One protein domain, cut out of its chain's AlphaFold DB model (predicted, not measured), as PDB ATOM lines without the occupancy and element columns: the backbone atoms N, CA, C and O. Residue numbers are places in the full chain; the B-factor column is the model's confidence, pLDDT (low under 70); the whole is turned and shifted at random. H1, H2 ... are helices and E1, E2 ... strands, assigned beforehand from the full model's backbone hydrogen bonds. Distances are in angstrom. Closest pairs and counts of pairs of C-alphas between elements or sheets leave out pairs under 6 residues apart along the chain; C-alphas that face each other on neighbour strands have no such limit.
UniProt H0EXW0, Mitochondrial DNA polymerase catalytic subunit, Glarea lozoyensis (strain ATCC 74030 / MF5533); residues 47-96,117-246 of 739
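This is residues 47 to 96 and 117 to 246 of the 739 residues of the protein "Mitochondrial DNA polymerase catalytic subunit" of Glarea lozoyensis (strain ATCC 74030 / MF5533) (UniProt H0EXW0). A small, strongly twisted sheet has short helices about it: H6 over one face at the E4 edge, H5 and H7 on the other face, and the pair H8 and H9 at the E5 edge. Helices H1 to H4 lie away from the sheet in a looser group, with few contacts between them, and H5 lies between the sheet and H2. The 180 printed residues include nine named helices and five named strands, in the order H1 H2 H3 H4 H5 E1 E2 E3 H6 H7 E4 H8 E5 H9. The antiparallel sheet runs E4 E3 E2 E1 E5, and the class is mixed, helices and strands. The whole is compact, with a radius of gyration of the C-alphas of 17.2 A and spans of 48 by 41 by 24 A.

E2, residues 155 to 160, and E3, residues 164 to 170, form an antiparallel hairpin, with N 166 and O 158 at 2.8 A, within hydrogen-bond range. Edge strand E4, residues 201 to 205, is antiparallel to E3, with N 169 and O 202 at 2.8 A. E1, residues 150 to 152, meets E2 only at a point and is antiparallel to edge strand E5, residues 233 to 235, with N 151 and O 234 at 2.8 A. H6, residues 171 to 179, is over E4, with Ile 171 and Asn 201 their closest C-alphas at 4.9 A, and runs along it at 14 degrees on the local plane, which is fitted to just 6 C-alphas. On the opposite face are H7, residues 190 to 196, and H5, residues 144 to 147, at heights over the sheet of 7.8 A and 6.7 A. H8, residues 222 to 229, only grazes the sheet; H9, residues 238 to 246, is only just on it, with 5 pairs of C-alphas within 10 A, and only grazes it. H8 and H9 touch at a steep tilt of 40 degrees, opposite ways, with the C-alphas of Met 225 and Leu 244 closest at 7.3 A. H1, residues 47 to 55, is close to but not clearly touching H9, with Ala 52 and Met 246 their closest C-alphas at 7.3 A. H2, residues 63 to 76, and H3, residues 78 to 83, only just touch, with 3 pairs of C-alphas within 8 A, and only at the corner, through residues 74 to 75 of H2; Ile 74 and Trp 81 are their closest C-alphas at 6.8 A. H4, residues 122 to 126, touches no helix. Every O i to N i+4 pair is within hydrogen-bond range in H1, H3 and H4, against 7 of 10 in H2, 2 of 5 in H6 with 5 of 6 O i to N i+3 pairs, 1 of 3 in H7 with 2 of 4, 2 of 4 in H8 and 4 of 5 in H9; H5 is too short for such a pair.

H2 is 22.2 A from first to last C-alpha, E3 19.4 A and E2 15.4 A. C-alpha 47 opens H1 at (-11.768, -13.723, 12.364), C-alpha 164 opens E3 at (-0.613, -29.527, 31.260), and C-alpha 246 ends H9 at (-11.313, -25.998, 10.451).

The C-alphas farthest apart, of Asp 132 and Gln 179, are 51.2 A apart. Residues 97 to 116 are not printed, and C-alphas 96 and 117 are 10.3 A apart across the cut. The links H4 to H5 and E4 to H8 are long. Mean pLDDT of the printed part is 76.0; 44 residues are under 70, among them 47 to 72 and 131 to 140.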
ATOM      1  N   SER A  47     -12.434 -13.496  13.661       46.81
ATOM      2  CA  SER A  47     -11.768 -13.723  12.364       46.81
ATOM      3  C   SER A  47     -11.789 -15.182  11.884       46.81
ATOM      4  O   SER A  47     -11.872 -15.404  10.685       46.81
ATOM      5  N   LEU A  48     -11.742 -16.188  12.766       44.47
ATOM      6  CA  LEU A  48     -11.805 -17.602  12.354       44.47
ATOM      7  C   LEU A  48     -13.215 -18.005  11.925       44.47
ATOM      8  O   LEU A  48     -13.374 -18.754  10.968       44.47
ATOM      9  N   ARG A  49     -14.221 -17.495  12.642       46.44
ATOM     10  CA  ARG A  49     -15.639 -17.685  12.335       46.44
ATOM     11  C   ARG A  49     -16.005 -16.982  11.033       46.44
ATOM     12  O   ARG A  49     -16.686 -17.581  10.217       46.44
ATOM     13  N   ASP A  50     -15.517 -15.765  10.828       46.19
ATOM     14  CA  ASP A  50     -15.761 -14.998   9.609       46.19
ATOM     15  C   ASP A  50     -15.009 -15.599   8.423       46.19
ATOM     16  O   ASP A  50     -15.595 -15.741   7.363       46.19
ATOM     17  N   VAL A  51     -13.767 -16.066   8.601       46.00
ATOM     18  CA  VAL A  51     -13.020 -16.811   7.568       46.00
ATOM     19  C   VAL A  51     -13.696 -18.150   7.253       46.00
ATOM     20  O   VAL A  51     -13.812 -18.502   6.085       46.00
ATOM     21  N   ALA A  52     -14.192 -18.886   8.253       49.94
ATOM     22  CA  ALA A  52     -14.921 -20.138   8.041       49.94
ATOM     23  C   ALA A  52     -16.297 -19.918   7.393       49.94
ATOM     24  O   ALA A  52     -16.700 -20.674   6.518       49.94
ATOM     25  N   LYS A  53     -17.011 -18.859   7.771       47.88
ATOM     26  CA  LYS A  53     -18.289 -18.496   7.157       47.88
ATOM     27  C   LYS A  53     -18.096 -17.980   5.730       47.88
ATOM     28  O   LYS A  53     -18.869 -18.342   4.857       47.88
ATOM     29  N   PHE A  54     -17.076 -17.156   5.499       42.31
ATOM     30  CA  PHE A  54     -16.814 -16.506   4.215       42.31
ATOM     31  C   PHE A  54     -16.163 -17.447   3.196       42.31
ATOM     32  O   PHE A  54     -16.581 -17.457   2.047       42.31
ATOM     33  N   HIS A  55     -15.178 -18.255   3.604       44.31
ATOM     34  CA  HIS A  55     -14.476 -19.168   2.696       44.31
ATOM     35  C   HIS A  55     -14.993 -20.610   2.765       44.31
ATOM     36  O   HIS A  55     -15.066 -21.269   1.742       44.31
ATOM     37  N   LEU A  56     -15.399 -21.123   3.933       47.94
ATOM     38  CA  LEU A  56     -15.834 -22.528   4.066       47.94
ATOM     39  C   LEU A  56     -17.360 -22.706   3.995       47.94
ATOM     40  O   LEU A  56     -17.831 -23.838   4.003       47.94
ATOM     41  N   ASN A  57     -18.135 -21.613   3.969       45.56
ATOM     42  CA  ASN A  57     -19.601 -21.607   4.075       45.56
ATOM     43  C   ASN A  57     -20.146 -22.400   5.289       45.56
ATOM     44  O   ASN A  57     -21.271 -22.899   5.279       45.56
ATOM     45  N   VAL A  58     -19.351 -22.525   6.360       51.47
ATOM     46  CA  VAL A  58     -19.737 -23.245   7.583       51.47
ATOM     47  C   VAL A  58     -20.263 -22.249   8.612       51.47
ATOM     48  O   VAL A  58     -19.533 -21.389   9.111       51.47
ATOM     49  N   ASN A  59     -21.545 -22.369   8.960       45.91
ATOM     50  CA  ASN A  59     -22.186 -21.512   9.951       45.91
ATOM     51  C   ASN A  59     -22.048 -22.130  11.352       45.91
ATOM     52  O   ASN A  59     -22.779 -23.039  11.731       45.91
ATOM     53  N   ILE A  60     -21.100 -21.623  12.135       49.59
ATOM     54  CA  ILE A  60     -20.729 -22.160  13.457       49.59
ATOM     55  C   ILE A  60     -21.818 -21.936  14.544       49.59
ATOM     56  O   ILE A  60     -21.700 -22.426  15.665       49.59
ATOM     57  N   ASP A  61     -22.892 -21.195  14.260       46.94
ATOM     58  CA  ASP A  61     -23.589 -20.423  15.303       46.94
ATOM     59  C   ASP A  61     -24.828 -21.078  15.960       46.94
ATOM     60  O   ASP A  61     -25.232 -20.620  17.027       46.94
ATOM     61  N   LYS A  62     -25.437 -22.139  15.400       44.66
ATOM     62  CA  LYS A  62     -26.663 -22.737  15.994       44.66
ATOM     63  C   LYS A  62     -26.389 -23.849  17.016       44.66
ATOM     64  O   LYS A  62     -26.837 -23.748  18.152       44.66
ATOM     65  N   ALA A  63     -25.595 -24.858  16.658       47.06
ATOM     66  CA  ALA A  63     -25.371 -26.033  17.512       47.06
ATOM     67  C   ALA A  63     -24.472 -25.755  18.738       47.06
ATOM     68  O   ALA A  63     -24.619 -26.392  19.781       47.06
ATOM     69  N   GLN A  64     -23.562 -24.774  18.644       50.59
ATOM     70  CA  GLN A  64     -22.701 -24.369  19.764       50.59
ATOM     71  C   GLN A  64     -23.515 -23.825  20.945       50.59
ATOM     72  O   GLN A  64     -23.248 -24.188  22.089       50.59
ATOM     73  N   ARG A  65     -24.524 -22.985  20.678       50.62
ATOM     74  CA  ARG A  65     -25.391 -22.422  21.725       50.62
ATOM     75  C   ARG A  65     -26.205 -23.509  22.408       50.62
ATOM     76  O   ARG A  65     -26.170 -23.596  23.626       50.62
ATOM     77  N   GLU A  66     -26.816 -24.389  21.625       52.44
ATOM     78  CA  GLU A  66     -27.665 -25.472  22.126       52.44
ATOM     79  C   GLU A  66     -26.897 -26.457  23.031       52.44
ATOM     80  O   GLU A  66     -27.419 -26.942  24.032       52.44
ATOM     81  N   TYR A  67     -25.620 -26.725  22.738       59.03
ATOM     82  CA  TYR A  67     -24.796 -27.608  23.567       59.03
ATOM     83  C   TYR A  67     -24.255 -26.926  24.835       59.03
ATOM     84  O   TYR A  67     -24.243 -27.531  25.911       59.03
ATOM     85  N   PHE A  68     -23.843 -25.655  24.757       62.06
ATOM     86  CA  PHE A  68     -23.477 -24.908  25.967       62.06
ATOM     87  C   PHE A  68     -24.681 -24.687  26.870       62.06
ATOM     88  O   PHE A  68     -24.526 -24.730  28.084       62.06
ATOM     89  N   GLU A  69     -25.870 -24.531  26.295       62.59
ATOM     90  CA  GLU A  69     -27.128 -24.526  27.030       62.59
ATOM     91  C   GLU A  69     -27.369 -25.857  27.750       62.59
ATOM     92  O   GLU A  69     -27.795 -25.818  28.897       62.59
ATOM     93  N   LYS A  70     -27.001 -27.016  27.177       66.06
ATOM     94  CA  LYS A  70     -27.061 -28.316  27.883       66.06
ATOM     95  C   LYS A  70     -26.108 -28.391  29.075       66.06
ATOM     96  O   LYS A  70     -26.530 -28.791  30.155       66.06
ATOM     97  N   ALA A  71     -24.849 -27.977  28.920       66.75
ATOM     98  CA  ALA A  71     -23.914 -27.927  30.050       66.75
ATOM     99  C   ALA A  71     -24.368 -26.906  31.113       66.75
ATOM    100  O   ALA A  71     -24.282 -27.159  32.311       66.75
ATOM    101  N   LEU A  72     -24.901 -25.760  30.680       69.69
ATOM    102  CA  LEU A  72     -25.413 -24.700  31.547       69.69
ATOM    103  C   LEU A  72     -26.743 -25.073  32.224       69.69
ATOM    104  O   LEU A  72     -27.013 -24.579  33.314       69.69
ATOM    105  N   ALA A  73     -27.556 -25.950  31.628       74.50
ATOM    106  CA  ALA A  73     -28.815 -26.432  32.202       74.50
ATOM    107  C   ALA A  73     -28.589 -27.184  33.522       74.50
ATOM    108  O   ALA A  73     -29.426 -27.132  34.418       74.50
ATOM    109  N   ILE A  74     -27.415 -27.798  33.673       76.12
ATOM    110  CA  ILE A  74     -27.015 -28.568  34.854       76.12
ATOM    111  C   ILE A  74     -26.497 -27.647  35.981       76.12
ATOM    112  O   ILE A  74     -26.205 -28.107  37.078       76.12
ATOM    113  N   LYS A  75     -26.435 -26.317  35.783       74.31
ATOM    114  CA  LYS A  75     -25.886 -25.373  36.781       74.31
ATOM    115  C   LYS A  75     -26.522 -25.475  38.176       74.31
ATOM    116  O   LYS A  75     -25.850 -25.181  39.161       74.31
ATOM    117  N   GLY A  76     -27.799 -25.868  38.243       72.12
ATOM    118  CA  GLY A  76     -28.556 -26.033  39.486       72.12
ATOM    119  C   GLY A  76     -28.403 -27.404  40.151       72.12
ATOM    120  O   GLY A  76     -28.783 -27.542  41.310       72.12
ATOM    121  N   ASP A  77     -27.841 -28.399  39.462       79.31
ATOM    122  CA  ASP A  77     -27.676 -29.757  39.978       79.31
ATOM    123  C   ASP A  77     -26.200 -30.059  40.269       79.31
ATOM    124  O   ASP A  77     -25.442 -30.520  39.413       79.31
ATOM    125  N   SER A  78     -25.811 -29.804  41.523       78.06
ATOM    126  CA  SER A  78     -24.454 -30.040  42.037       78.06
ATOM    127  C   SER A  78     -23.975 -31.482  41.860       78.06
ATOM    128  O   SER A  78     -22.785 -31.732  41.661       78.06
ATOM    129  N   THR A  79     -24.896 -32.448  41.895       79.69
ATOM    130  CA  THR A  79     -24.547 -33.871  41.844       79.69
ATOM    131  C   THR A  79     -24.153 -34.312  40.438       79.69
ATOM    132  O   THR A  79     -23.205 -35.080  40.272       79.69
ATOM    133  N   GLN A  80     -24.811 -33.773  39.412       79.50
ATOM    134  CA  GLN A  80     -24.552 -34.138  38.022       79.50
ATOM    135  C   GLN A  80     -23.196 -33.629  37.519       79.50
ATOM    136  O   GLN A  80     -22.428 -34.408  36.953       79.50
ATOM    137  N   TRP A  81     -22.858 -32.353  37.747       79.69
ATOM    138  CA  TRP A  81     -21.577 -31.821  37.259       79.69
ATOM    139  C   TRP A  81     -20.376 -32.261  38.106       79.69
ATOM    140  O   TRP A  81     -19.270 -32.322  37.574       79.69
ATOM    141  N   SER A  82     -20.569 -32.623  39.381       81.31
ATOM    142  CA  SER A  82     -19.489 -33.149  40.236       81.31
ATOM    143  C   SER A  82     -19.054 -34.567  39.846       81.31
ATOM    144  O   SER A  82     -17.880 -34.916  39.996       81.31
ATOM    145  N   ASN A  83     -19.981 -35.379  39.327       83.44
ATOM    146  CA  ASN A  83     -19.714 -36.757  38.907       83.44
ATOM    147  C   ASN A  83     -19.113 -36.855  37.493       83.44
ATOM    148  O   ASN A  83     -18.408 -37.818  37.188       83.44
ATOM    149  N   ASP A  84     -19.355 -35.863  36.631       83.88
ATOM    150  CA  ASP A  84     -18.825 -35.832  35.267       83.88
ATOM    151  C   ASP A  84     -17.304 -35.522  35.265       83.88
ATOM    152  O   ASP A  84     -16.877 -34.485  35.787       83.88
ATOM    153  N   PRO A  85     -16.452 -36.385  34.665       84.44
ATOM    154  CA  PRO A  85     -14.998 -36.204  34.650       84.44
ATOM    155  C   PRO A  85     -14.507 -34.899  34.008       84.44
ATOM    156  O   PRO A  85     -13.438 -34.410  34.388       84.44
ATOM    157  N   TRP A  86     -15.251 -34.344  33.049       86.31
ATOM    158  CA  TRP A  86     -14.906 -33.116  32.335       86.31
ATOM    159  C   TRP A  86     -15.523 -31.884  32.997       86.31
ATOM    160  O   TRP A  86     -14.824 -30.890  33.198       86.31
ATOM    161  N   LEU A  87     -16.810 -31.936  33.359       85.25
ATOM    162  CA  LEU A  87     -17.521 -30.766  33.887       85.25
ATOM    163  C   LEU A  87     -17.075 -30.382  35.299       85.25
ATOM    164  O   LEU A  87     -17.040 -29.190  35.603       85.25
ATOM    165  N   LYS A  88     -16.646 -31.337  36.134       86.06
ATOM    166  CA  LYS A  88     -16.129 -31.044  37.484       86.06
ATOM    167  C   LYS A  88     -14.882 -30.151  37.496       86.06
ATOM    168  O   LYS A  88     -14.552 -29.570  38.522       86.06
ATOM    169  N   GLN A  89     -14.168 -30.070  36.368       87.44
ATOM    170  CA  GLN A  89     -12.962 -29.248  36.211       87.44
ATOM    171  C   GLN A  89     -13.288 -27.772  35.899       87.44
ATOM    172  O   GLN A  89     -12.381 -26.941  35.857       87.44
ATOM    173  N   LEU A  90     -14.556 -27.436  35.632       85.69
ATOM    174  CA  LEU A  90     -14.989 -26.067  35.353       85.69
ATOM    175  C   LEU A  90     -15.214 -25.274  36.647       85.69
ATOM    176  O   LEU A  90     -15.617 -25.817  37.671       85.69
ATOM    177  N   ASP A  91     -15.006 -23.958  36.583       85.75
ATOM    178  CA  ASP A  91     -15.262 -23.061  37.713       85.75
ATOM    179  C   ASP A  91     -16.757 -22.713  37.816       85.75
ATOM    180  O   ASP A  91     -17.249 -21.762  37.196       85.75
ATOM    181  N   TRP A  92     -17.488 -23.521  38.587       83.56
ATOM    182  CA  TRP A  92     -18.921 -23.361  38.855       83.56
ATOM    183  C   TRP A  92     -19.252 -22.284  39.901       83.56
ATOM    184  O   TRP A  92     -20.426 -22.109  40.237       83.56
ATOM    185  N   SER A  93     -18.260 -21.546  40.412       82.38
ATOM    186  CA  SER A  93     -18.471 -20.495  41.413       82.38
ATOM    187  C   SER A  93     -19.146 -19.244  40.829       82.38
ATOM    188  O   SER A  93     -19.379 -19.121  39.625       82.38
ATOM    189  N   GLY A  94     -19.498 -18.284  41.692       76.06
ATOM    190  CA  GLY A  94     -19.937 -16.956  41.258       76.06
ATOM    191  C   GLY A  94     -21.354 -16.884  40.681       76.06
ATOM    192  O   GLY A  94     -21.676 -15.899  40.020       76.06
ATOM    193  N   GLN A  95     -22.214 -17.871  40.933       74.31
ATOM    194  CA  GLN A  95     -23.595 -17.898  40.422       74.31
ATOM    195  C   GLN A  95     -24.530 -16.870  41.091       74.31
ATOM    196  O   GLN A  95     -25.644 -16.646  40.626       74.31
ATOM    197  N   GLU A  96     -24.081 -16.202  42.151       75.44
ATOM    198  CA  GLU A  96     -24.868 -15.217  42.892       75.44
ATOM    199  C   GLU A  96     -25.137 -13.940  42.078       75.44
ATOM    200  O   GLU A  96     -24.247 -13.368  41.434       75.44
ATOM    201  N   MET A 117     -23.217 -11.151  32.985       71.75
ATOM    202  CA  MET A 117     -23.952 -12.428  33.006       71.75
ATOM    203  C   MET A 117     -24.383 -12.873  34.428       71.75
ATOM    204  O   MET A 117     -23.823 -13.828  34.972       71.75
ATOM    205  N   PRO A 118     -25.329 -12.163  35.078       74.50
ATOM    206  CA  PRO A 118     -25.812 -12.514  36.420       74.50
ATOM    207  C   PRO A 118     -26.470 -13.907  36.437       74.50
ATOM    208  O   PRO A 118     -27.153 -14.273  35.484       74.50
ATOM    209  N   GLY A 119     -26.278 -14.684  37.510       76.69
ATOM    210  CA  GLY A 119     -26.893 -16.017  37.641       76.69
ATOM    211  C   GLY A 119     -26.195 -17.143  36.863       76.69
ATOM    212  O   GLY A 119     -26.760 -18.232  36.718       76.69
ATOM    213  N   MET A 120     -25.004 -16.872  36.318       81.25
ATOM    214  CA  MET A 120     -24.198 -17.820  35.543       81.25
ATOM    215  C   MET A 120     -22.895 -18.167  36.278       81.25
ATOM    216  O   MET A 120     -22.407 -17.332  37.039       81.25
ATOM    217  N   PRO A 121     -22.317 -19.361  36.059       83.81
ATOM    218  CA  PRO A 121     -21.047 -19.758  36.667       83.81
ATOM    219  C   PRO A 121     -19.854 -18.974  36.099       83.81
ATOM    220  O   PRO A 121     -19.905 -18.456  34.978       83.81
ATOM    221  N   GLN A 122     -18.769 -18.893  36.867       84.56
ATOM    222  CA  GLN A 122     -17.587 -18.094  36.544       84.56
ATOM    223  C   GLN A 122     -16.934 -18.512  35.219       84.56
ATOM    224  O   GLN A 122     -16.628 -17.641  34.401       84.56
ATOM    225  N   TRP A 123     -16.841 -19.818  34.933       83.25
ATOM    226  CA  TRP A 123     -16.312 -20.317  33.655       83.25
ATOM    227  C   TRP A 123     -17.058 -19.747  32.439       83.25
ATOM    228  O   TRP A 123     -16.449 -19.463  31.407       83.25
ATOM    229  N   TYR A 124     -18.374 -19.550  32.563       80.62
ATOM    230  CA  TYR A 124     -19.217 -19.013  31.499       80.62
ATOM    231  C   TYR A 124     -19.058 -17.498  31.387       80.62
ATOM    232  O   TYR A 124     -18.970 -16.964  30.283       80.62
ATOM    233  N   LYS A 125     -18.945 -16.788  32.518       81.12
ATOM    234  CA  LYS A 125     -18.666 -15.343  32.523       81.12
ATOM    235  C   LYS A 125     -17.338 -15.026  31.847       81.12
ATOM    236  O   LYS A 125     -17.254 -14.032  31.126       81.12
ATOM    237  N   ASP A 126     -16.314 -15.842  32.064       81.00
ATOM    238  CA  ASP A 126     -14.967 -15.621  31.528       81.00
ATOM    239  C   ASP A 126     -14.893 -15.746  30.001       81.00
ATOM    240  O   ASP A 126     -14.001 -15.165  29.383       81.00
ATOM    241  N   LEU A 127     -15.868 -16.408  29.368       74.06
ATOM    242  CA  LEU A 127     -15.958 -16.479  27.908       74.06
ATOM    243  C   LEU A 127     -16.290 -15.139  27.249       74.06
ATOM    244  O   LEU A 127     -15.962 -14.940  26.084       74.06
ATOM    245  N   PHE A 128     -16.922 -14.206  27.954       77.00
ATOM    246  CA  PHE A 128     -17.320 -12.923  27.377       77.00
ATOM    247  C   PHE A 128     -16.255 -11.868  27.684       77.00
ATOM    248  O   PHE A 128     -15.980 -11.603  28.845       77.00
ATOM    249  N   MET A 129     -15.641 -11.205  26.703       73.12
ATOM    250  CA  MET A 129     -14.677 -10.126  27.017       73.12
ATOM    251  C   MET A 129     -15.372  -8.831  27.473       73.12
ATOM    252  O   MET A 129     -14.858  -8.106  28.323       73.12
ATOM    253  N   LYS A 130     -16.569  -8.563  26.937       74.81
ATOM    254  CA  LYS A 130     -17.455  -7.438  27.283       74.81
ATOM    255  C   LYS A 130     -18.846  -7.988  27.615       74.81
ATOM    256  O   LYS A 130     -19.173  -9.083  27.172       74.81
ATOM    257  N   LYS A 131     -19.660  -7.244  28.377       69.12
ATOM    258  CA  LYS A 131     -21.002  -7.686  28.814       69.12
ATOM    259  C   LYS A 131     -21.904  -8.099  27.640       69.12
ATOM    260  O   LYS A 131     -22.535  -9.143  27.730       69.12
ATOM    261  N   ASP A 132     -21.886  -7.320  26.561       66.81
ATOM    262  CA  ASP A 132     -22.698  -7.535  25.352       66.81
ATOM    263  C   ASP A 132     -21.825  -7.957  24.149       66.81
ATOM    264  O   ASP A 132     -22.162  -7.721  22.992       66.81
ATOM    265  N   GLY A 133     -20.641  -8.519  24.418       63.62
ATOM    266  CA  GLY A 133     -19.714  -8.979  23.382       63.62
ATOM    267  C   GLY A 133     -20.005 -10.411  22.915       63.62
ATOM    268  O   GLY A 133     -20.663 -11.168  23.628       63.62
ATOM    269  N   PRO A 134     -19.478 -10.826  21.750       61.59
ATOM    270  CA  PRO A 134     -19.564 -12.215  21.307       61.59
ATOM    271  C   PRO A 134     -18.801 -13.161  22.250       61.59
ATOM    272  O   PRO A 134     -17.867 -12.757  22.951       61.59
ATOM    273  N   ILE A 135     -19.191 -14.439  22.244       67.31
ATOM    274  CA  ILE A 135     -18.535 -15.507  23.013       67.31
ATOM    275  C   ILE A 135     -17.089 -15.678  22.517       67.31
ATOM    276  O   ILE A 135     -16.855 -16.032  21.364       67.31
ATOM    277  N   GLY A 136     -16.108 -15.489  23.398       65.69
ATOM    278  CA  GLY A 136     -14.669 -15.628  23.146       65.69
ATOM    279  C   GLY A 136     -14.143 -17.066  23.244       65.69
ATOM    280  O   GLY A 136     -13.018 -17.292  23.699       65.69
ATOM    281  N   LEU A 137     -14.948 -18.060  22.862       67.31
ATOM    282  CA  LEU A 137     -14.543 -19.462  22.890       67.31
ATOM    283  C   LEU A 137     -13.727 -19.807  21.639       67.31
ATOM    284  O   LEU A 137     -14.166 -19.606  20.511       67.31
ATOM    285  N   THR A 138     -12.546 -20.381  21.847       68.00
ATOM    286  CA  THR A 138     -11.662 -20.855  20.779       68.00
ATOM    287  C   THR A 138     -11.148 -22.247  21.082       68.00
ATOM    288  O   THR A 138     -11.079 -22.661  22.236       68.00
ATOM    289  N   VAL A 139     -10.596 -22.890  20.058       68.50
ATOM    290  CA  VAL A 139      -9.696 -24.046  20.196       68.50
ATOM    291  C   VAL A 139      -8.447 -23.791  21.057       68.50
ATOM    292  O   VAL A 139      -7.721 -24.724  21.365       68.50
ATOM    293  N   ARG A 140      -8.133 -22.541  21.427       68.69
ATOM    294  CA  ARG A 140      -7.032 -22.201  22.351       68.69
ATOM    295  C   ARG A 140      -7.516 -21.983  23.782       68.69
ATOM    296  O   ARG A 140      -6.695 -21.910  24.692       68.69
ATOM    297  N   THR A 141      -8.823 -21.850  23.984       76.81
ATOM    298  CA  THR A 141      -9.409 -21.613  25.297       76.81
ATOM    299  C   THR A 141      -9.315 -22.898  26.116       76.81
ATOM    300  O   THR A 141      -9.746 -23.957  25.672       76.81
ATOM    301  N   ARG A 142      -8.777 -22.810  27.337       81.94
ATOM    302  CA  ARG A 142      -8.516 -23.973  28.205       81.94
ATOM    303  C   ARG A 142      -9.765 -24.793  28.548       81.94
ATOM    304  O   ARG A 142      -9.645 -25.984  28.770       81.94
ATOM    305  N   ILE A 143     -10.959 -24.206  28.561       82.31
ATOM    306  CA  ILE A 143     -12.184 -24.976  28.835       82.31
ATOM    307  C   ILE A 143     -12.720 -25.722  27.605       82.31
ATOM    308  O   ILE A 143     -13.563 -26.599  27.739       82.31
ATOM    309  N   ALA A 144     -12.237 -25.404  26.399       78.38
ATOM    310  CA  ALA A 144     -12.770 -25.982  25.172       78.38
ATOM    311  C   ALA A 144     -12.555 -27.511  25.067       78.38
ATOM    312  O   ALA A 144     -13.512 -28.191  24.704       78.38
ATOM    313  N   PRO A 145     -11.397 -28.089  25.461       84.12
ATOM    314  CA  PRO A 145     -11.234 -29.544  25.550       84.12
ATOM    315  C   PRO A 145     -12.220 -30.239  26.500       84.12
ATOM    316  O   PRO A 145     -12.592 -31.382  26.254       84.12
ATOM    317  N   LEU A 146     -12.644 -29.555  27.571       84.88
ATOM    318  CA  LEU A 146     -13.596 -30.086  28.554       84.88
ATOM    319  C   LEU A 146     -15.016 -30.069  28.002       84.88
ATOM    320  O   LEU A 146     -15.712 -31.076  28.049       84.88
ATOM    321  N   LEU A 147     -15.424 -28.938  27.421       79.50
ATOM    322  CA  LEU A 147     -16.746 -28.798  26.815       79.50
ATOM    323  C   LEU A 147     -16.924 -29.782  25.652       79.50
ATOM    324  O   LEU A 147     -17.982 -30.386  25.518       79.50
ATOM    325  N   LEU A 148     -15.870 -29.999  24.862       79.69
ATOM    326  CA  LEU A 148     -15.851 -30.977  23.775       79.69
ATOM    327  C   LEU A 148     -15.569 -32.412  24.245       79.69
ATOM    328  O   LEU A 148     -15.377 -33.277  23.398       79.69
ATOM    329  N   ARG A 149     -15.500 -32.677  25.557       85.88
ATOM    330  CA  ARG A 149     -15.242 -34.006  26.137       85.88
ATOM    331  C   ARG A 149     -14.141 -34.781  25.410       85.88
ATOM    332  O   ARG A 149     -14.333 -35.905  24.945       85.88
ATOM    333  N   LEU A 150     -12.985 -34.141  25.251       88.50
ATOM    334  CA  LEU A 150     -11.850 -34.780  24.597       88.50
ATOM    335  C   LEU A 150     -11.325 -35.942  25.446       88.50
ATOM    336  O   LEU A 150     -11.276 -35.864  26.681       88.50
ATOM    337  N   SER A 151     -10.898 -37.002  24.769       91.50
ATOM    338  CA  SER A 151     -10.357 -38.215  25.370       91.50
ATOM    339  C   SER A 151      -9.121 -38.714  24.617       91.50
ATOM    340  O   SER A 151      -8.979 -38.503  23.412       91.50
ATOM    341  N   TRP A 152      -8.212 -39.373  25.332       90.94
ATOM    342  CA  TRP A 152      -7.015 -40.008  24.784       90.94
ATOM    343  C   TRP A 152      -7.129 -41.530  24.912       90.94
ATOM    344  O   TRP A 152      -7.215 -42.048  26.025       90.94
ATOM    345  N   GLU A 153      -7.172 -42.251  23.793       88.00
ATOM    346  CA  GLU A 153      -7.479 -43.690  23.721       88.00
ATOM    347  C   GLU A 153      -8.762 -44.043  24.515       88.00
ATOM    348  O   GLU A 153      -8.822 -45.039  25.230       88.00
ATOM    349  N   GLY A 154      -9.783 -43.173  24.450       86.38
ATOM    350  CA  GLY A 154     -11.046 -43.315  25.189       86.38
ATOM    351  C   GLY A 154     -11.018 -42.832  26.647       86.38
ATOM    352  O   GLY A 154     -12.062 -42.785  27.293       86.38
ATOM    353  N   ASN A 155      -9.864 -42.412  27.169       91.06
ATOM    354  CA  ASN A 155      -9.716 -41.935  28.547       91.06
ATOM    355  C   ASN A 155      -9.934 -40.414  28.660       91.06
ATOM    356  O   ASN A 155      -9.312 -39.670  27.898       91.06
ATOM    357  N   PRO A 156     -10.738 -39.906  29.614       92.38
ATOM    358  CA  PRO A 156     -11.006 -38.473  29.758       92.38
ATOM    359  C   PRO A 156      -9.743 -37.623  29.956       92.38
ATOM    360  O   PRO A 156      -8.858 -37.987  30.740       92.38
ATOM    361  N   LEU A 157      -9.681 -36.467  29.284       92.62
ATOM    362  CA  LEU A 157      -8.624 -35.480  29.507       92.62
ATOM    363  C   LEU A 157      -8.830 -34.692  30.808       92.62
ATOM    364  O   LEU A 157      -9.932 -34.243  31.130       92.62
ATOM    365  N   VAL A 158      -7.729 -34.470  31.522       91.44
ATOM    366  CA  VAL A 158      -7.678 -33.751  32.798       91.44
ATOM    367  C   VAL A 158      -6.534 -32.742  32.789       91.44
ATOM    368  O   VAL A 158      -5.410 -33.067  32.399       91.44
ATOM    369  N   TRP A 159      -6.811 -31.507  33.201       90.81
ATOM    370  CA  TRP A 159      -5.791 -30.468  33.321       90.81
ATOM    371  C   TRP A 159      -4.992 -30.609  34.622       90.81
ATOM    372  O   TRP A 159      -5.565 -30.827  35.683       90.81
ATOM    373  N   SER A 160      -3.673 -30.430  34.534       89.44
ATOM    374  CA  SER A 160      -2.783 -30.217  35.676       89.44
ATOM    375  C   SER A 160      -1.916 -28.986  35.432       89.44
ATOM    376  O   SER A 160      -1.344 -28.817  34.349       89.44
ATOM    377  N   ASP A 161      -1.749 -28.148  36.453       85.44
ATOM    378  CA  ASP A 161      -0.965 -26.914  36.339       85.44
ATOM    379  C   ASP A 161       0.518 -27.188  36.056       85.44
ATOM    380  O   ASP A 161       1.167 -26.424  35.333       85.44
ATOM    381  N   LYS A 162       1.043 -28.332  36.508       85.50
ATOM    382  CA  LYS A 162       2.426 -28.745  36.244       85.50
ATOM    383  C   LYS A 162       2.588 -29.440  34.894       85.50
ATOM    384  O   LYS A 162       3.449 -29.066  34.092       85.50
ATOM    385  N   TYR A 163       1.771 -30.458  34.629       84.19
ATOM    386  CA  TYR A 163       1.953 -31.353  33.477       84.19
ATOM    387  C   TYR A 163       1.191 -30.921  32.216       84.19
ATOM    388  O   TYR A 163       1.451 -31.470  31.142       84.19
ATOM    389  N   GLY A 164       0.321 -29.912  32.315       90.12
ATOM    390  CA  GLY A 164      -0.613 -29.527  31.260       90.12
ATOM    391  C   GLY A 164      -1.762 -30.530  31.154       90.12
ATOM    392  O   GLY A 164      -2.217 -31.072  32.157       90.12
ATOM    393  N   TRP A 165      -2.224 -30.807  29.936       92.44
ATOM    394  CA  TRP A 165      -3.223 -31.843  29.695       92.44
ATOM    395  C   TRP A 165      -2.649 -33.241  29.922       92.44
ATOM    396  O   TRP A 165      -1.630 -33.633  29.345       92.44
ATOM    397  N   THR A 166      -3.354 -33.992  30.754       92.25
ATOM    398  CA  THR A 166      -3.132 -35.396  31.093       92.25
ATOM    399  C   THR A 166      -4.383 -36.194  30.738       92.25
ATOM    400  O   THR A 166      -5.417 -35.608  30.423       92.25
ATOM    401  N   PHE A 167      -4.310 -37.519  30.765       91.88
ATOM    402  CA  PHE A 167      -5.482 -38.379  30.613       91.88
ATOM    403  C   PHE A 167      -5.586 -39.364  31.775       91.88
ATOM    404  O   PHE A 167      -4.576 -39.820  32.322       91.88
ATOM    405  N   LYS A 168      -6.831 -39.633  32.173       90.62
ATOM    406  CA  LYS A 168      -7.191 -40.402  33.364       90.62
ATOM    407  C   LYS A 168      -7.419 -41.872  33.017       90.62
ATOM    408  O   LYS A 168      -8.397 -42.188  32.354       90.62
ATOM    409  N   VAL A 169      -6.568 -42.765  33.515       90.88
ATOM    410  CA  VAL A 169      -6.626 -44.210  33.245       90.88
ATOM    411  C   VAL A 169      -6.969 -44.967  34.527       90.88
ATOM    412  O   VAL A 169      -6.410 -44.677  35.582       90.88
ATOM    413  N   ALA A 170      -7.845 -45.969  34.452       89.31
ATOM    414  CA  ALA A 170      -8.089 -46.874  35.579       89.31
ATOM    415  C   ALA A 170      -6.798 -47.616  35.975       89.31
ATOM    416  O   ALA A 170      -6.022 -48.022  35.108       89.31
ATOM    417  N   ILE A 171      -6.556 -47.823  37.274       87.31
ATOM    418  CA  ILE A 171      -5.294 -48.421  37.758       87.31
ATOM    419  C   ILE A 171      -4.997 -49.788  37.131       87.31
ATOM    420  O   ILE A 171      -3.840 -50.067  36.819       87.31
ATOM    421  N   GLU A 172      -6.021 -50.595  36.867       86.44
ATOM    422  CA  GLU A 172      -5.906 -51.909  36.215       86.44
ATOM    423  C   GLU A 172      -5.210 -51.821  34.843       86.44
ATOM    424  O   GLU A 172      -4.324 -52.615  34.514       86.44
ATOM    425  N   LYS A 173      -5.540 -50.782  34.067       86.56
ATOM    426  CA  LYS A 173      -4.984 -50.529  32.730       86.56
ATOM    427  C   LYS A 173      -3.703 -49.698  32.760       86.56
ATOM    428  O   LYS A 173      -3.054 -49.523  31.734       86.56
ATOM    429  N   ALA A 174      -3.290 -49.189  33.921       85.31
ATOM    430  CA  ALA A 174      -2.117 -48.322  34.027       85.31
ATOM    431  C   ALA A 174      -0.808 -49.027  33.621       85.31
ATOM    432  O   ALA A 174       0.133 -48.357  33.189       85.31
ATOM    433  N   HIS A 175      -0.740 -50.357  33.744       84.56
ATOM    434  CA  HIS A 175       0.435 -51.137  33.350       84.56
ATOM    435  C   HIS A 175       0.686 -51.081  31.829       84.56
ATOM    436  O   HIS A 175       1.836 -50.978  31.407       84.56
ATOM    437  N   GLU A 176      -0.372 -51.041  31.013       85.38
ATOM    438  CA  GLU A 176      -0.288 -50.978  29.546       85.38
ATOM    439  C   GLU A 176       0.406 -49.685  29.093       85.38
ATOM    440  O   GLU A 176       1.309 -49.693  28.259       85.38
ATOM    441  N   TYR A 177       0.042 -48.552  29.700       82.25
ATOM    442  CA  TYR A 177       0.630 -47.249  29.376       82.25
ATOM    443  C   TYR A 177       2.062 -47.100  29.898       82.25
ATOM    444  O   TYR A 177       2.869 -46.393  29.291       82.25
ATOM    445  N   GLN A 178       2.409 -47.794  30.986       81.62
ATOM    446  CA  GLN A 178       3.794 -47.882  31.457       81.62
ATOM    447  C   GLN A 178       4.659 -48.724  30.511       81.62
ATOM    448  O   GLN A 178       5.791 -48.335  30.235       81.62
ATOM    449  N   GLN A 179       4.122 -49.817  29.954       77.75
ATOM    450  CA  GLN A 179       4.800 -50.603  28.914       77.75
ATOM    451  C   GLN A 179       4.990 -49.796  27.622       77.75
ATOM    452  O   GLN A 179       6.068 -49.836  27.035       77.75
ATOM    453  N   LYS A 180       4.006 -48.967  27.244       76.50
ATOM    454  CA  LYS A 180       4.129 -47.957  26.173       76.50
ATOM    455  C   LYS A 180       5.075 -46.788  26.528       76.50
ATOM    456  O   LYS A 180       5.161 -45.823  25.775       76.50
ATOM    457  N   GLN A 181       5.761 -46.842  27.676       75.06
ATOM    458  CA  GLN A 181       6.694 -45.826  28.183       75.06
ATOM    459  C   GLN A 181       6.101 -44.415  28.310       75.06
ATOM    460  O   GLN A 181       6.812 -43.410  28.224       75.06
ATOM    461  N   MET A 182       4.792 -44.306  28.545       80.88
ATOM    462  CA  MET A 182       4.167 -43.009  28.770       80.88
ATOM    463  C   MET A 182       4.531 -42.458  30.148       80.88
ATOM    464  O   MET A 182       4.580 -43.176  31.148       80.88
ATOM    465  N   GLN A 183       4.768 -41.146  30.218       82.75
ATOM    466  CA  GLN A 183       5.163 -40.500  31.464       82.75
ATOM    467  C   GLN A 183       3.983 -40.458  32.443       82.75
ATOM    468  O   GLN A 183       3.050 -39.671  32.269       82.75
ATOM    469  N   LYS A 184       4.055 -41.280  33.496       86.12
ATOM    470  CA  LYS A 184       3.121 -41.238  34.626       86.12
ATOM    471  C   LYS A 184       3.312 -39.944  35.423       86.12
ATOM    472  O   LYS A 184       4.434 -39.578  35.779       86.12
ATOM    473  N   CYS A 185       2.214 -39.266  35.724       84.00
ATOM    474  CA  CYS A 185       2.190 -38.075  36.563       84.00
ATOM    475  C   CYS A 185       2.156 -38.495  38.037       84.00
ATOM    476  O   CYS A 185       1.239 -39.189  38.470       84.00
ATOM    477  N   THR A 186       3.173 -38.099  38.804       79.06
ATOM    478  CA  THR A 186       3.314 -38.475  40.224       79.06
ATOM    479  C   THR A 186       3.414 -37.280  41.164       79.06
ATOM    480  O   THR A 186       3.118 -37.412  42.346       79.06
ATOM    481  N   ALA A 187       3.815 -36.109  40.663       74.69
ATOM    482  CA  ALA A 187       4.110 -34.945  41.490       74.69
ATOM    483  C   ALA A 187       3.173 -33.777  41.158       74.69
ATOM    484  O   ALA A 187       3.588 -32.851  40.462       74.69
ATOM    485  N   PHE A 188       1.932 -33.854  41.638       77.19
ATOM    486  CA  PHE A 188       0.909 -32.807  41.523       77.19
ATOM    487  C   PHE A 188       1.145 -31.655  42.516       77.19
ATOM    488  O   PHE A 188       1.696 -31.873  43.595       77.19
ATOM    489  N   GLU A 189       0.755 -30.437  42.133       72.62
ATOM    490  CA  GLU A 189       0.855 -29.226  42.966       72.62
ATOM    491  C   GLU A 189      -0.357 -29.085  43.911       72.62
ATOM    492  O   GLU A 189      -1.330 -29.824  43.787       72.62
ATOM    493  N   GLU A 190      -0.324 -28.131  44.851       60.56
ATOM    494  CA  GLU A 190      -1.376 -27.936  45.872       60.56
ATOM    495  C   GLU A 190      -2.781 -27.720  45.280       60.56
ATOM    496  O   GLU A 190      -3.776 -28.175  45.836       60.56
ATOM    497  N   LYS A 191      -2.878 -27.087  44.107       66.06
ATOM    498  CA  LYS A 191      -4.159 -26.882  43.404       66.06
ATOM    499  C   LYS A 191      -4.719 -28.162  42.768       66.06
ATOM    500  O   LYS A 191      -5.918 -28.249  42.517       66.06
ATOM    501  N   ASP A 192      -3.873 -29.172  42.579       72.19
ATOM    502  CA  ASP A 192      -4.183 -30.454  41.945       72.19
ATOM    503  C   ASP A 192      -4.286 -31.600  42.982       72.19
ATOM    504  O   ASP A 192      -4.224 -32.775  42.616       72.19
ATOM    505  N   MET A 193      -4.441 -31.304  44.284       67.06
ATOM    506  CA  MET A 193      -4.463 -32.328  45.351       67.06
ATOM    507  C   MET A 193      -5.514 -33.424  45.126       67.06
ATOM    508  O   MET A 193      -5.240 -34.600  45.353       67.06
ATOM    509  N   HIS A 194      -6.669 -33.070  44.561       73.00
ATOM    510  CA  HIS A 194      -7.722 -34.023  44.206       73.00
ATOM    511  C   HIS A 194      -7.284 -35.082  43.169       73.00
ATOM    512  O   HIS A 194      -7.870 -36.161  43.120       73.00
ATOM    513  N   LEU A 195      -6.265 -34.800  42.346       78.81
ATOM    514  CA  LEU A 195      -5.675 -35.761  41.404       78.81
ATOM    515  C   LEU A 195      -4.659 -36.680  42.087       78.81
ATOM    516  O   LEU A 195      -4.515 -37.837  41.700       78.81
ATOM    517  N   ARG A 196      -3.958 -36.173  43.108       71.69
ATOM    518  CA  ARG A 196      -3.013 -36.953  43.918       71.69
ATOM    519  C   ARG A 196      -3.730 -37.967  44.807       71.69
ATOM    520  O   ARG A 196      -3.241 -39.083  44.961       71.69
ATOM    521  N   ASP A 197      -4.860 -37.569  45.378       77.19
ATOM    522  CA  ASP A 197      -5.614 -38.380  46.340       77.19
ATOM    523  C   ASP A 197      -6.545 -39.403  45.666       77.19
ATOM    524  O   ASP A 197      -7.123 -40.264  46.334       77.19
ATOM    525  N   ASP A 198      -6.656 -39.369  44.332       80.69
ATOM    526  CA  ASP A 198      -7.398 -40.355  43.549       80.69
ATOM    527  C   ASP A 198      -6.660 -41.703  43.517       80.69
ATOM    528  O   ASP A 198      -5.819 -41.978  42.661       80.69
ATOM    529  N   ARG A 199      -7.016 -42.577  44.459       77.88
ATOM    530  CA  ARG A 199      -6.474 -43.940  44.574       77.88
ATOM    531  C   ARG A 199      -7.076 -44.943  43.597       77.88
ATOM    532  O   ARG A 199      -6.688 -46.102  43.645       77.88
ATOM    533  N   SER A 200      -8.032 -44.537  42.765       82.81
ATOM    534  CA  SER A 200      -8.695 -45.428  41.805       82.81
ATOM    535  C   SER A 200      -8.131 -45.295  40.390       82.81
ATOM    536  O   SER A 200      -8.321 -46.182  39.556       82.81
ATOM    537  N   ASN A 201      -7.388 -44.216  40.113       87.81
ATOM    538  CA  ASN A 201      -6.899 -43.900  38.776       87.81
ATOM    539  C   ASN A 201      -5.415 -43.524  38.767       87.81
ATOM    540  O   ASN A 201      -4.845 -43.055  39.746       87.81
ATOM    541  N   ALA A 202      -4.788 -43.724  37.616       88.44
ATOM    542  CA  ALA A 202      -3.461 -43.237  37.292       88.44
ATOM    543  C   ALA A 202      -3.558 -42.188  36.180       88.44
ATOM    544  O   ALA A 202      -4.363 -42.301  35.256       88.44
ATOM    545  N   TYR A 203      -2.697 -41.180  36.250       90.50
ATOM    546  CA  TYR A 203      -2.671 -40.080  35.292       90.50
ATOM    547  C   TYR A 203      -1.400 -40.143  34.458       90.50
ATOM    548  O   TYR A 203      -0.303 -40.340  34.990       90.50
ATOM    549  N   PHE A 204      -1.546 -39.943  33.153       89.75
ATOM    550  CA  PHE A 204      -0.437 -39.950  32.206       89.75
ATOM    551  C   PHE A 204      -0.417 -38.664  31.392       89.75
ATOM    552  O   PHE A 204      -1.453 -38.089  31.051       89.75
ATOM    553  N   LYS A 205       0.790 -38.199  31.078       90.12
ATOM    554  CA  LYS A 205       0.998 -36.970  30.318       90.12
ATOM    555  C   LYS A 205       0.666 -37.177  28.840       90.12
ATOM    556  O   LYS A 205       1.121 -38.145  28.233       90.12
ATOM    557  N   VAL A 206      -0.052 -36.225  28.241       89.31
ATOM    558  CA  VAL A 206      -0.246 -36.199  26.784       89.31
ATOM    559  C   VAL A 206       1.101 -35.896  26.097       89.31
ATOM    560  O   VAL A 206       1.747 -34.904  26.458       89.31
ATOM    561  N   PRO A 207       1.545 -36.706  25.112       85.88
ATOM    562  CA  PRO A 207       2.810 -36.500  24.406       85.88
ATOM    563  C   PRO A 207       2.936 -35.104  23.787       85.88
ATOM    564  O   PRO A 207       1.948 -34.516  23.351       85.88
ATOM    565  N   HIS A 208       4.153 -34.565  23.707       84.62
ATOM    566  CA  HIS A 208       4.418 -33.264  23.087       84.62
ATOM    567  C   HIS A 208       5.494 -33.371  22.000       84.62
ATOM    568  O   HIS A 208       6.487 -34.077  22.168       84.62
ATOM    569  N   LYS A 209       5.330 -32.616  20.903       75.62
ATOM    570  CA  LYS A 209       6.246 -32.622  19.742       75.62
ATOM    571  C   LYS A 209       7.702 -32.267  20.084       75.62
ATOM    572  O   LYS A 209       8.622 -32.730  19.418       75.62
ATOM    573  N   ASP A 210       7.894 -31.457  21.124       73.06
ATOM    574  CA  ASP A 210       9.206 -30.955  21.561       73.06
ATOM    575  C   ASP A 210       9.867 -31.879  22.609       73.06
ATOM    576  O   ASP A 210      10.899 -31.541  23.185       73.06
ATOM    577  N   GLY A 211       9.281 -33.057  22.857       73.69
ATOM    578  CA  GLY A 211       9.827 -34.098  23.727       73.69
ATOM    579  C   GLY A 211       9.099 -34.254  25.070       73.69
ATOM    580  O   GLY A 211       8.165 -33.507  25.373       73.69
ATOM    581  N   PRO A 212       9.533 -35.215  25.909       72.44
ATOM    582  CA  PRO A 212       8.816 -35.634  27.117       72.44
ATOM    583  C   PRO A 212       8.783 -34.571  28.219       72.44
ATOM    584  O   PRO A 212       7.872 -34.566  29.039       72.44
ATOM    585  N   GLN A 213       9.729 -33.629  28.241       78.50
ATOM    586  CA  GLN A 213       9.741 -32.547  29.233       78.50
ATOM    587  C   GLN A 213       8.717 -31.449  28.909       78.50
ATOM    588  O   GLN A 213       8.123 -30.864  29.815       78.50
ATOM    589  N   ALA A 214       8.421 -31.215  27.628       83.50
ATOM    590  CA  ALA A 214       7.451 -30.206  27.213       83.50
ATOM    591  C   ALA A 214       6.015 -30.646  27.542       83.50
ATOM    592  O   ALA A 214       5.682 -31.825  27.438       83.50
ATOM    593  N   ARG A 215       5.164 -29.720  27.996       87.31
ATOM    594  CA  ARG A 215       3.776 -30.006  28.402       87.31
ATOM    595  C   ARG A 215       2.772 -29.700  27.295       87.31
ATOM    596  O   ARG A 215       2.913 -28.700  26.595       87.31
ATOM    597  N   CYS A 216       1.722 -30.511  27.185       88.69
ATOM    598  CA  CYS A 216       0.593 -30.213  26.311       88.69
ATOM    599  C   CYS A 216      -0.252 -29.092  26.931       88.69
ATOM    600  O   CYS A 216      -0.999 -29.330  27.873       88.69
ATOM    601  N   ALA A 217      -0.143 -27.859  26.431       87.88
ATOM    602  CA  ALA A 217      -1.006 -26.757  26.877       87.88
ATOM    603  C   ALA A 217      -2.325 -26.679  26.088       87.88
ATOM    604  O   ALA A 217      -3.344 -26.239  26.615       87.88
ATOM    605  N   ASN A 218      -2.306 -27.117  24.827       85.62
ATOM    606  CA  ASN A 218      -3.465 -27.112  23.947       85.62
ATOM    607  C   ASN A 218      -3.532 -28.425  23.135       85.62
ATOM    608  O   ASN A 218      -2.769 -28.560  22.173       85.62
ATOM    609  N   PRO A 219      -4.448 -29.357  23.468       83.88
ATOM    610  CA  PRO A 219      -4.599 -30.637  22.780       83.88
ATOM    611  C   PRO A 219      -5.301 -30.459  21.429       83.88
ATOM    612  O   PRO A 219      -5.334 -31.380  20.627       83.88
ATOM    613  N   MET A 220      -5.819 -29.259  21.151       77.44
ATOM    614  CA  MET A 220      -6.434 -28.876  19.886       77.44
ATOM    615  C   MET A 220      -5.503 -28.067  18.972       77.44
ATOM    616  O   MET A 220      -5.933 -27.403  18.024       77.44
ATOM    617  N   ALA A 221      -4.198 -28.087  19.260       77.56
ATOM    618  CA  ALA A 221      -3.194 -27.504  18.384       77.56
ATOM    619  C   ALA A 221      -2.948 -28.384  17.146       77.56
ATOM    620  O   ALA A 221      -3.105 -29.601  17.182       77.56
ATOM    621  N   LYS A 222      -2.452 -27.772  16.061       72.81
ATOM    622  CA  LYS A 222      -2.136 -28.452  14.791       72.81
ATOM    623  C   LYS A 222      -1.269 -29.707  14.955       72.81
ATOM    624  O   LYS A 222      -1.444 -30.663  14.209       72.81
ATOM    625  N   SER A 223      -0.338 -29.712  15.911       77.94
ATOM    626  CA  SER A 223       0.528 -30.867  16.185       77.94
ATOM    627  C   SER A 223      -0.240 -32.120  16.602       77.94
ATOM    628  O   SER A 223       0.294 -33.212  16.465       77.94
ATOM    629  N   TYR A 224      -1.470 -31.967  17.097       80.38
ATOM    630  CA  TYR A 224      -2.286 -33.068  17.586       80.38
ATOM    631  C   TYR A 224      -3.258 -33.647  16.551       80.38
ATOM    632  O   TYR A 224      -3.878 -34.675  16.810       80.38
ATOM    633  N   MET A 225      -3.347 -33.050  15.355       77.44
ATOM    634  CA  MET A 225      -4.276 -33.493  14.307       77.44
ATOM    635  C   MET A 225      -4.038 -34.935  13.861       77.44
ATOM    636  O   MET A 225      -4.990 -35.693  13.728       77.44
ATOM    637  N   ALA A 226      -2.774 -35.343  13.739       79.06
ATOM    638  CA  ALA A 226      -2.430 -36.716  13.376       79.06
ATOM    639  C   ALA A 226      -2.917 -37.744  14.416       79.06
ATOM    640  O   ALA A 226      -3.263 -38.866  14.056       79.06
ATOM    641  N   TYR A 227      -2.970 -37.383  15.706       82.88
ATOM    642  CA  TYR A 227      -3.547 -38.261  16.733       82.88
ATOM    643  C   TYR A 227      -5.070 -38.328  16.619       82.88
ATOM    644  O   TYR A 227      -5.643 -39.369  16.923       82.88
ATOM    645  N   PHE A 228      -5.707 -37.253  16.149       80.88
ATOM    646  CA  PHE A 228      -7.146 -37.217  15.908       80.88
ATOM    647  C   PHE A 228      -7.554 -38.087  14.713       80.88
ATOM    648  O   PHE A 228      -8.494 -38.871  14.805       80.88
ATOM    649  N   GLU A 229      -6.795 -38.028  13.616       78.88
ATOM    650  CA  GLU A 229      -6.989 -38.888  12.437       78.88
ATOM    651  C   GLU A 229      -6.792 -40.374  12.762       78.88
ATOM    652  O   GLU A 229      -7.529 -41.221  12.265       78.88
ATOM    653  N   LYS A 230      -5.831 -40.690  13.641       79.56
ATOM    654  CA  LYS A 230      -5.577 -42.055  14.129       79.56
ATOM    655  C   LYS A 230      -6.582 -42.531  15.187       79.56
ATOM    656  O   LYS A 230      -6.460 -43.661  15.648       79.56
ATOM    657  N   GLY A 231      -7.515 -41.682  15.626       80.88
ATOM    658  CA  GLY A 231      -8.458 -41.988  16.709       80.88
ATOM    659  C   GLY A 231      -7.823 -42.101  18.104       80.88
ATOM    660  O   GLY A 231      -8.499 -42.478  19.054       80.88
ATOM    661  N   ILE A 232      -6.536 -41.759  18.246       86.00
ATOM    662  CA  ILE A 232      -5.826 -41.746  19.533       86.00
ATOM    663  C   ILE A 232      -6.324 -40.578  20.386       86.00
ATOM    664  O   ILE A 232      -6.549 -40.739  21.578       86.00
ATOM    665  N   LEU A 233      -6.513 -39.402  19.788       87.94
ATOM    666  CA  LEU A 233      -7.218 -38.285  20.411       87.94
ATOM    667  C   LEU A 233      -8.627 -38.251  19.823       87.94
ATOM    668  O   LEU A 233      -8.778 -38.161  18.613       87.94
ATOM    669  N   SER A 234      -9.658 -38.319  20.652       88.19
ATOM    670  CA  SER A 234     -11.042 -38.354  20.178       88.19
ATOM    671  C   SER A 234     -11.940 -37.458  21.021       88.19
ATOM    672  O   SER A 234     -11.503 -36.845  21.996       88.19
ATOM    673  N   SER A 235     -13.192 -37.338  20.608       85.38
ATOM    674  CA  SER A 235     -14.236 -36.597  21.302       85.38
ATOM    675  C   SER A 235     -15.515 -37.409  21.224       85.38
ATOM    676  O   SER A 235     -15.751 -38.081  20.222       85.38
ATOM    677  N   GLU A 236     -16.357 -37.298  22.246       79.62
ATOM    678  CA  GLU A 236     -17.736 -37.794  22.182       79.62
ATOM    679  C   GLU A 236     -18.545 -37.095  21.071       79.62
ATOM    680  O   GLU A 236     -19.496 -37.657  20.532       79.62
ATOM    681  N   PHE A 237     -18.144 -35.883  20.680       76.19
ATOM    682  CA  PHE A 237     -18.843 -35.084  19.684       76.19
ATOM    683  C   PHE A 237     -18.105 -35.090  18.350       76.19
ATOM    684  O   PHE A 237     -16.970 -34.619  18.244       76.19
ATOM    685  N   ALA A 238     -18.807 -35.510  17.293       70.25
ATOM    686  CA  ALA A 238     -18.313 -35.432  15.917       70.25
ATOM    687  C   ALA A 238     -17.841 -34.010  15.543       70.25
ATOM    688  O   ALA A 238     -16.831 -33.841  14.864       70.25
ATOM    689  N   TYR A 239     -18.492 -32.984  16.099       70.12
ATOM    690  CA  TYR A 239     -18.150 -31.576  15.902       70.12
ATOM    691  C   TYR A 239     -16.721 -31.198  16.332       70.12
ATOM    692  O   TYR A 239     -16.115 -30.300  15.749       70.12
ATOM    693  N   ALA A 240     -16.146 -31.857  17.343       68.06
ATOM    694  CA  ALA A 240     -14.784 -31.540  17.772       68.06
ATOM    695  C   ALA A 240     -13.763 -31.819  16.658       68.06
ATOM    696  O   ALA A 240     -12.788 -31.079  16.520       68.06
ATOM    697  N   LYS A 241     -14.027 -32.844  15.836       68.50
ATOM    698  CA  LYS A 241     -13.243 -33.157  14.639       68.50
ATOM    699  C   LYS A 241     -13.306 -32.014  13.635       68.50
ATOM    700  O   LYS A 241     -12.270 -31.486  13.245       68.50
ATOM    701  N   GLU A 242     -14.516 -31.580  13.296       70.94
ATOM    702  CA  GLU A 242     -14.758 -30.495  12.340       70.94
ATOM    703  C   GLU A 242     -14.126 -29.176  12.810       70.94
ATOM    704  O   GLU A 242     -13.465 -28.478  12.042       70.94
ATOM    705  N   ALA A 243     -14.252 -28.846  14.100       69.69
ATOM    706  CA  ALA A 243     -13.656 -27.646  14.683       69.69
ATOM    707  C   ALA A 243     -12.117 -27.667  14.629       69.69
ATOM    708  O   ALA A 243     -11.481 -26.627  14.411       69.69
ATOM    709  N   LEU A 244     -11.508 -28.840  14.813       68.94
ATOM    710  CA  LEU A 244     -10.067 -29.036  14.692       68.94
ATOM    711  C   LEU A 244      -9.589 -28.936  13.247       68.94
ATOM    712  O   LEU A 244      -8.627 -28.213  12.981       68.94
ATOM    713  N   GLU A 245     -10.271 -29.613  12.327       69.62
ATOM    714  CA  GLU A 245      -9.981 -29.574  10.892       69.62
ATOM    715  C   GLU A 245     -10.101 -28.144  10.353       69.62
ATOM    716  O   GLU A 245      -9.209 -27.660   9.649       69.62
ATOM    717  N   MET A 246     -11.132 -27.411  10.772       70.75
ATOM    718  CA  MET A 246     -11.313 -25.998  10.451       70.75
ATOM    719  C   MET A 246     -10.176 -25.135  11.014       70.75
ATOM    720  O   MET A 246      -9.588 -24.320  10.299       70.75
TER     721      MET A 246